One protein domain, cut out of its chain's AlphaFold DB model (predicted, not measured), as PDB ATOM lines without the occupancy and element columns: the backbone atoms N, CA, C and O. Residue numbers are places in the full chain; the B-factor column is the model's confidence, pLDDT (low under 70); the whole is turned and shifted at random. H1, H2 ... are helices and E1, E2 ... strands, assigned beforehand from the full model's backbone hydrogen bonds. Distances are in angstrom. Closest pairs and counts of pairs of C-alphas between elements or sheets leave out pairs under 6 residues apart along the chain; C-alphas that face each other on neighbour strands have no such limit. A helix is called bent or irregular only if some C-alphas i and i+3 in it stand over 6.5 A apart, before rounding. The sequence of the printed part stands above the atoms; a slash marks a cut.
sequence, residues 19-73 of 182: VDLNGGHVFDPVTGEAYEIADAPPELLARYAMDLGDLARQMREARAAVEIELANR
ATOM      1  N   VAL A  19      45.502 -17.097  76.439       59.81
ATOM      2  CA  VAL A  19      46.399 -15.955  76.621       59.81
ATOM      3  C   VAL A  19      47.502 -16.056  75.579       59.81
ATOM      4  O   VAL A  19      48.271 -17.018  75.587       59.81
ATOM      5  N   ASP A  20      47.564 -15.079  74.675       65.88
ATOM      6  CA  ASP A  20      48.688 -14.910  73.758       65.88
ATOM      7  C   ASP A  20      49.701 -13.967  74.401       65.88
ATOM      8  O   ASP A  20      49.600 -12.740  74.340       65.88
ATOM      9  N   LEU A  21      50.694 -14.566  75.045       59.69
ATOM     10  CA  LEU A  21      51.729 -13.840  75.775       59.69
ATOM     11  C   LEU A  21      52.832 -13.296  74.860       59.69
ATOM     12  O   LEU A  21      53.618 -12.468  75.308       59.69
ATOM     13  N   ASN A  22      52.873 -13.714  73.589       59.03
ATOM     14  CA  ASN A  22      53.789 -13.162  72.587       59.03
ATOM     15  C   ASN A  22      53.186 -11.926  71.909       59.03
ATOM     16  O   ASN A  22      53.914 -10.996  71.574       59.03
ATOM     17  N   GLY A  23      51.862 -11.919  71.726       62.66
ATOM     18  CA  GLY A  23      51.112 -10.770  71.228       62.66
ATOM     19  C   GLY A  23      50.702  -9.771  72.311       62.66
ATOM     20  O   GLY A  23      50.317  -8.661  71.966       62.66
ATOM     21  N   GLY A  24      50.739 -10.140  73.596       68.25
ATOM     22  CA  GLY A  24      50.275  -9.288  74.700       68.25
ATOM     23  C   GLY A  24      48.751  -9.190  74.791       68.25
ATOM     24  O   GLY A  24      48.236  -8.141  75.156       68.25
ATOM     25  N   HIS A  25      48.024 -10.253  74.436       73.25
ATOM     26  CA  HIS A  25      46.559 -10.259  74.405       73.25
ATOM     27  C   HIS A  25      45.967 -11.364  75.295       73.25
ATOM     28  O   HIS A  25      46.466 -12.490  75.348       73.25
ATOM     29  N   VAL A  26      44.861 -11.053  75.971       72.06
ATOM     30  CA  VAL A  26      44.016 -12.000  76.715       72.06
ATOM     31  C   VAL A  26      42.693 -12.134  75.978       72.06
ATOM     32  O   VAL A  26      42.068 -11.128  75.661       72.06
ATOM     33  N   PHE A  27      42.247 -13.360  75.728       74.44
ATOM     34  CA  PHE A  27      40.972 -13.617  75.068       74.44
ATOM     35  C   PHE A  27      39.921 -14.046  76.089       74.44
ATOM     36  O   PHE A  27      40.132 -15.006  76.840       74.44
ATOM     37  N   ASP A  28      38.782 -13.358  76.097       67.56
ATOM     38  CA  ASP A  28      37.623 -13.762  76.886       67.56
ATOM     39  C   ASP A  28      37.024 -15.055  76.292       67.56
ATOM     40  O   ASP A  28      36.667 -15.091  75.112       67.56
ATOM     41  N   PRO A  29      36.904 -16.139  77.076       60.75
ATOM     42  CA  PRO A  29      36.419 -17.428  76.589       60.75
ATOM     43  C   PRO A  29      34.925 -17.441  76.228       60.75
ATOM     44  O   PRO A  29      34.479 -18.314  75.478       60.75
ATOM     45  N   VAL A  30      34.145 -16.512  76.783       67.81
ATOM     46  CA  VAL A  30      32.693 -16.406  76.609       67.81
ATOM     47  C   VAL A  30      32.363 -15.520  75.416       67.81
ATOM     48  O   VAL A  30      31.526 -15.890  74.594       67.81
ATOM     49  N   THR A  31      33.012 -14.361  75.313       77.50
ATOM     50  CA  THR A  31      32.719 -13.377  74.258       77.50
ATOM     51  C   THR A  31      33.636 -13.514  73.043       77.50
ATOM     52  O   THR A  31      33.261 -13.102  71.947       77.50
ATOM     53  N   GLY A  32      34.816 -14.119  73.207       75.62
ATOM     54  CA  GLY A  32      35.851 -14.204  72.176       75.62
ATOM     55  C   GLY A  32      36.611 -12.893  71.952       75.62
ATOM     56  O   GLY A  32      37.441 -12.826  71.045       75.62
ATOM     57  N   GLU A  33      36.338 -11.852  72.743       74.94
ATOM     58  CA  GLU A  33      37.005 -10.558  72.617       74.94
ATOM     59  C   GLU A  33      38.462 -10.635  73.076       74.94
ATOM     60  O   GLU A  33      38.785 -11.269  74.082       74.94
ATOM     61  N   ALA A  34      39.342  -9.967  72.328       76.88
ATOM     62  CA  ALA A  34      40.753  -9.835  72.658       76.88
ATOM     63  C   ALA A  34      40.993  -8.521  73.409       76.88
ATOM     64  O   ALA A  34      40.632  -7.447  72.930       76.88
ATOM     65  N   TYR A  35      41.649  -8.611  74.559       76.81
ATOM     66  CA  TYR A  35      42.043  -7.488  75.398       76.81
ATOM     67  C   TYR A  35      43.562  -7.352  75.364       76.81
ATOM     68  O   TYR A  35      44.273  -8.297  75.703       76.81
ATOM     69  N   GLU A  36      44.061  -6.188  74.957       78.94
ATOM     70  CA  GLU A  36      45.493  -5.885  74.992       78.94
ATOM     71  C   GLU A  36      45.943  -5.631  76.436       78.94
ATOM     72  O   GLU A  36      45.305  -4.895  77.196       78.94
ATOM     73  N   ILE A  37      47.059  -6.239  76.824       73.69
ATOM     74  CA  ILE A  37      47.686  -6.021  78.121       73.69
ATOM     75  C   ILE A  37      48.626  -4.816  77.994       73.69
ATOM     76  O   ILE A  37      49.820  -4.964  77.736       73.69
ATOM     77  N   ALA A  38      48.084  -3.613  78.174       73.75
ATOM     78  CA  ALA A  38      48.881  -2.391  78.153       73.75
ATOM     79  C   ALA A  38      49.873  -2.334  79.337       73.75
ATOM     80  O   ALA A  38      49.522  -2.653  80.474       73.75
ATOM     81  N   ASP A  39      51.108  -1.902  79.057       74.62
ATOM     82  CA  ASP A  39      52.149  -1.529  80.031       74.62
ATOM     83  C   ASP A  39      52.611  -2.614  81.031       74.62
ATOM     84  O   ASP A  39      53.251  -2.308  82.042       74.62
ATOM     85  N   ALA A  40      52.346  -3.897  80.768       70.94
ATOM     86  CA  ALA A  40      52.851  -4.976  81.617       70.94
ATOM     87  C   ALA A  40      54.350  -5.254  81.359       70.94
ATOM     88  O   ALA A  40      54.750  -5.453  80.209       70.94
ATOM     89  N   PRO A  41      55.191  -5.343  82.410       80.25
ATOM     90  CA  PRO A  41      56.589  -5.733  82.256       80.25
ATOM     91  C   PRO A  41      56.707  -7.136  81.630       80.25
ATOM     92  O   PRO A  41      56.024  -8.059  82.096       80.25
ATOM     93  N   PRO A  42      57.585  -7.346  80.630       74.75
ATOM     94  CA  PRO A  42      57.769  -8.647  79.983       74.75
ATOM     95  C   PRO A  42      58.076  -9.787  80.963       74.75
ATOM     96  O   PRO A  42      57.626 -10.915  80.772       74.75
ATOM     97  N   GLU A  43      58.797  -9.504  82.049       78.25
ATOM     98  CA  GLU A  43      59.141 -10.483  83.082       78.25
ATOM     99  C   GLU A  43      57.908 -10.957  83.860       78.25
ATOM    100  O   GLU A  43      57.817 -12.124  84.248       78.25
ATOM    101  N   LEU A  44      56.943 -10.058  84.076       77.00
ATOM    102  CA  LEU A  44      55.686 -10.370  84.746       77.00
ATOM    103  C   LEU A  44      54.822 -11.265  83.848       77.00
ATOM    104  O   LEU A  44      54.321 -12.290  84.306       77.00
ATOM    105  N   LEU A  45      54.709 -10.917  82.562       74.94
ATOM    106  CA  LEU A  45      53.985 -11.713  81.566       74.94
ATOM    107  C   LEU A  45      54.585 -13.116  81.417       74.94
ATOM    108  O   LEU A  45      53.852 -14.105  81.431       74.94
ATOM    109  N   ALA A  46      55.915 -13.219  81.354       74.69
ATOM    110  CA  ALA A  46      56.618 -14.496  81.276       74.69
ATOM    111  C   ALA A  46      56.375 -15.375  82.513       74.69
ATOM    112  O   ALA A  46      56.197 -16.585  82.386       74.69
ATOM    113  N   ARG A  47      56.320 -14.782  83.712       80.69
ATOM    114  CA  ARG A  47      56.016 -15.520  84.944       80.69
ATOM    115  C   ARG A  47      54.591 -16.068  84.942       80.69
ATOM    116  O   ARG A  47      54.402 -17.254  85.196       80.69
ATOM    117  N   TYR A  48      53.608 -15.241  84.588       78.62
ATOM    118  CA  TYR A  48      52.223 -15.699  84.459       78.62
ATOM    119  C   TYR A  48      52.066 -16.775  83.377       78.62
ATOM    120  O   TYR A  48      51.279 -17.701  83.564       78.62
ATOM    121  N   ALA A  49      52.851 -16.717  82.294       76.06
ATOM    122  CA  ALA A  49      52.919 -17.779  81.287       76.06
ATOM    123  C   ALA A  49      53.252 -19.137  81.904       76.06
ATOM    124  O   ALA A  49      52.579 -20.136  81.642       76.06
ATOM    125  N   MET A  50      54.310 -19.158  82.716       79.69
ATOM    126  CA  MET A  50      54.806 -20.370  83.356       79.69
ATOM    127  C   MET A  50      53.794 -20.892  84.375       79.69
ATOM    128  O   MET A  50      53.437 -22.066  84.316       79.69
ATOM    129  N   ASP A  51      53.265 -20.010  85.226       80.38
ATOM    130  CA  ASP A  51      52.287 -20.371  86.255       80.38
ATOM    131  C   ASP A  51      50.998 -20.946  85.635       80.38
ATOM    132  O   ASP A  51      50.485 -21.974  86.087       80.38
ATOM    133  N   LEU A  52      50.490 -20.340  84.553       79.31
ATOM    134  CA  LEU A  52      49.333 -20.855  83.811       79.31
ATOM    135  C   LEU A  52      49.640 -22.188  83.120       79.31
ATOM    136  O   LEU A  52      48.798 -23.091  83.118       79.31
ATOM    137  N   GLY A  53      50.842 -22.339  82.560       77.62
ATOM    138  CA  GLY A  53      51.299 -23.589  81.955       77.62
ATOM    139  C   GLY A  53      51.357 -24.738  82.963       77.62
ATOM    140  O   GLY A  53      50.871 -25.841  82.683       77.62
ATOM    141  N   ASP A  54      51.886 -24.472  84.157       84.88
ATOM    142  CA  ASP A  54      51.948 -25.435  85.252       84.88
ATOM    143  C   ASP A  54      50.564 -25.781  85.798       84.88
ATOM    144  O   ASP A  54      50.258 -26.962  85.985       84.88
ATOM    145  N   LEU A  55      49.689 -24.792  85.984       82.25
ATOM    146  CA  LEU A  55      48.313 -25.033  86.413       82.25
ATOM    147  C   LEU A  55      47.553 -25.894  85.393       82.25
ATOM    148  O   LEU A  55      46.912 -26.880  85.761       82.25
ATOM    149  N   ALA A  56      47.669 -25.585  84.100       75.25
ATOM    150  CA  ALA A  56      47.039 -26.369  83.041       75.25
ATOM    151  C   ALA A  56      47.549 -27.819  83.018       75.25
ATOM    152  O   ALA A  56      46.780 -28.753  82.773       75.25
ATOM    153  N   ARG A  57      48.841 -28.031  83.299       85.12
ATOM    154  CA  ARG A  57      49.422 -29.369  83.451       85.12
ATOM    155  C   ARG A  57      48.827 -30.106  84.652       85.12
ATOM    156  O   ARG A  57      48.349 -31.224  84.472       85.12
ATOM    157  N   GLN A  58      48.768 -29.470  85.822       87.00
ATOM    158  CA  GLN A  58      48.172 -30.055  87.030       87.00
ATOM    159  C   GLN A  58      46.702 -30.438  86.821       87.00
ATOM    160  O   GLN A  58      46.285 -31.529  87.208       87.00
ATOM    161  N   MET A  59      45.911 -29.591  86.150       84.00
ATOM    162  CA  MET A  59      44.509 -29.906  85.858       84.00
ATOM    163  C   MET A  59      44.361 -31.113  84.922       84.00
ATOM    164  O   MET A  59      43.465 -31.935  85.127       84.00
ATOM    165  N   ARG A  60      45.241 -31.266  83.920       84.94
ATOM    166  CA  ARG A  60      45.252 -32.454  83.045       84.94
ATOM    167  C   ARG A  60      45.593 -33.728  83.818       84.94
ATOM    168  O   ARG A  60      44.916 -34.737  83.637       84.94
ATOM    169  N   GLU A  61      46.598 -33.674  84.688       88.88
ATOM    170  CA  GLU A  61      46.995 -34.802  85.543       88.88
ATOM    171  C   GLU A  61      45.860 -35.203  86.504       88.88
ATOM    172  O   GLU A  61      45.498 -36.379  86.585       88.88
ATOM    173  N   ALA A  62      45.228 -34.228  87.164       84.31
ATOM    174  CA  ALA A  62      44.099 -34.464  88.064       84.31
ATOM    175  C   ALA A  62      42.892 -35.070  87.333       84.31
ATOM    176  O   ALA A  62      42.286 -36.028  87.817       84.31
ATOM    177  N   ARG A  63      42.563 -34.558  86.139       85.44
ATOM    178  CA  ARG A  63      41.495 -35.118  85.302       85.44
ATOM    179  C   ARG A  63      41.772 -36.575  84.938       85.44
ATOM    180  O   ARG A  63      40.888 -37.411  85.106       85.44
ATOM    181  N   ALA A  64      42.988 -36.891  84.494       84.94
ATOM    182  CA  ALA A  64      43.367 -38.260  84.155       84.94
ATOM    183  C   ALA A  64      43.253 -39.202  85.369       84.94
ATOM    184  O   ALA A  64      42.743 -40.315  85.242       84.94
ATOM    185  N   ALA A  65      43.656 -38.750  86.560       85.38
ATOM    186  CA  ALA A  65      43.515 -39.527  87.790       85.38
ATOM    187  C   ALA A  65      42.042 -39.820  88.131       85.38
ATOM    188  O   ALA A  65      41.699 -40.954  88.473       85.38
ATOM    189  N   VAL A  66      41.162 -38.825  87.983       81.12
ATOM    190  CA  VAL A  66      39.713 -38.995  88.184       81.12
ATOM    191  C   VAL A  66      39.121 -39.966  87.161       81.12
ATOM    192  O   VAL A  66      38.339 -40.837  87.538       81.12
ATOM    193  N   GLU A  67      39.505 -39.866  85.887       79.62
ATOM    194  CA  GLU A  67      39.041 -40.775  84.830       79.62
ATOM    195  C   GLU A  67      39.473 -42.229  85.094       79.62
ATOM    196  O   GLU A  67      38.663 -43.150  84.951       79.62
ATOM    197  N   ILE A  68      40.711 -42.446  85.555       82.06
ATOM    198  CA  ILE A  68      41.219 -43.771  85.945       82.06
ATOM    199  C   ILE A  68      40.435 -44.332  87.136       82.06
ATOM    200  O   ILE A  68      39.980 -45.478  87.094       82.06
ATOM    201  N   GLU A  69      40.239 -43.541  88.190       76.56
ATOM    202  CA  GLU A  69      39.494 -43.970  89.378       76.56
ATOM    203  C   GLU A  69      38.026 -44.273  89.043       76.56
ATOM    204  O   GLU A  69      37.472 -45.282  89.487       76.56
ATOM    205  N   LEU A  70      37.397 -43.456  88.195       68.75
ATOM    206  CA  LEU A  70      36.045 -43.699  87.705       68.75
ATOM    207  C   LEU A  70      35.971 -45.004  86.903       68.75
ATOM    208  O   LEU A  70      35.076 -45.817  87.138       68.75
ATOM    209  N   ALA A  71      36.925 -45.253  86.003       68.00
ATOM    210  CA  ALA A  71      37.000 -46.500  85.247       68.00
ATOM    211  C   ALA A  71      37.188 -47.719  86.169       68.00
ATOM    212  O   ALA A  71      36.532 -48.746  85.970       68.00
ATOM    213  N   ASN A  72      38.021 -47.602  87.206       67.12
ATOM    214  CA  ASN A  72      38.226 -48.645  88.212       67.12
ATOM    215  C   ASN A  72      36.943 -48.936  88.995       67.12
ATOM    216  O   ASN A  72      36.547 -50.098  89.123       67.12
ATOM    217  N   ARG A  73      36.242 -47.894  89.454       70.38
ATOM    218  CA  ARG A  73      34.957 -48.033  90.153       70.38
ATOM    219  C   ARG A  73      33.891 -48.643  89.258       70.38
ATOM    220  O   ARG A  73      33.204 -49.565  89.686       70.38
TER     221      ARG A  73
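Overview. This is residues 19 to 73 of the 182 residues of an uncharacterized protein of Conexibacter sp. Seoho-28 (UniProt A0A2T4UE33). One long helix, H1, forms an arm with a small head at the end where it begins; the head is a short two-stranded hairpin, E1 and E2. Residues 19 to 24, ahead of E1, form a hook that brings residues 19 to 20 back beside E1, while residues 53 to 73 of H1 stick out from the head and make much of the length. The printed part has 55 residues with two named strands and one named helix, in the order E1, E2, H1 along the chain; the sheet has the order E1 - E2 and is antiparallel, and the class is mostly helix. The whole is extended, with a radius of gyration of the C-alphas of 15.8 A, and its outline is flat, spanning 50 by 27 by 11 A.

Along the chain. The printed part begins at Val 19, whose C-alpha is at (46.399, -15.955, 76.621). E1 holds residues 25 to 27 and measures 6.6 A from first to last C-alpha, starting with C-alpha 25 at (46.559, -10.259, 74.405). E2 holds residues 34 to 36 and also measures 6.6 A. H1 holds residues 42 to 73 and measures 46.6 A, from C-alpha 42 at (57.769, -8.647, 79.983) to C-alpha 73 at (34.957, -48.033, 90.153). H1 is not bent.

Arrangement. Residues 19 to 20 form a short antiparallel pairing with residues 25 to 26 of E1. E1 and E2 are a hairpin, antiparallel neighbours with 152 degrees between their N-to-C directions. The C-alphas of Val 26 and Tyr 35 face each other at 5.1 A, and those of Phe 27 and Ala 34 at 4.5 A. N 26 and O 35 are within hydrogen-bond range at 2.8 A, and so are N 35 and O 26 at 2.8 A. A tight link of 5 residues joins E2 to H1. E1 and H1 are apart, with no C-alpha of the one within 8 A of the other. In H1 every O i to N i+4 pair is within hydrogen-bond range.

Size, cuts and confidence. The two C-alphas farthest apart are those of Asp 39 and Arg 73, at 50.6 A. Residues 53 to 73, which belong to H1, stand free; without them the body has 34 residues and spans 28 by 20 by 11 A. The printed part has no cut, and neither link is long: E1 to E2 is a short link of 6 residues. The mean pLDDT of the printed part is 75.7, and it is under 70 in residues 19 to 24, 28 to 30 and 70 to 72 of this model.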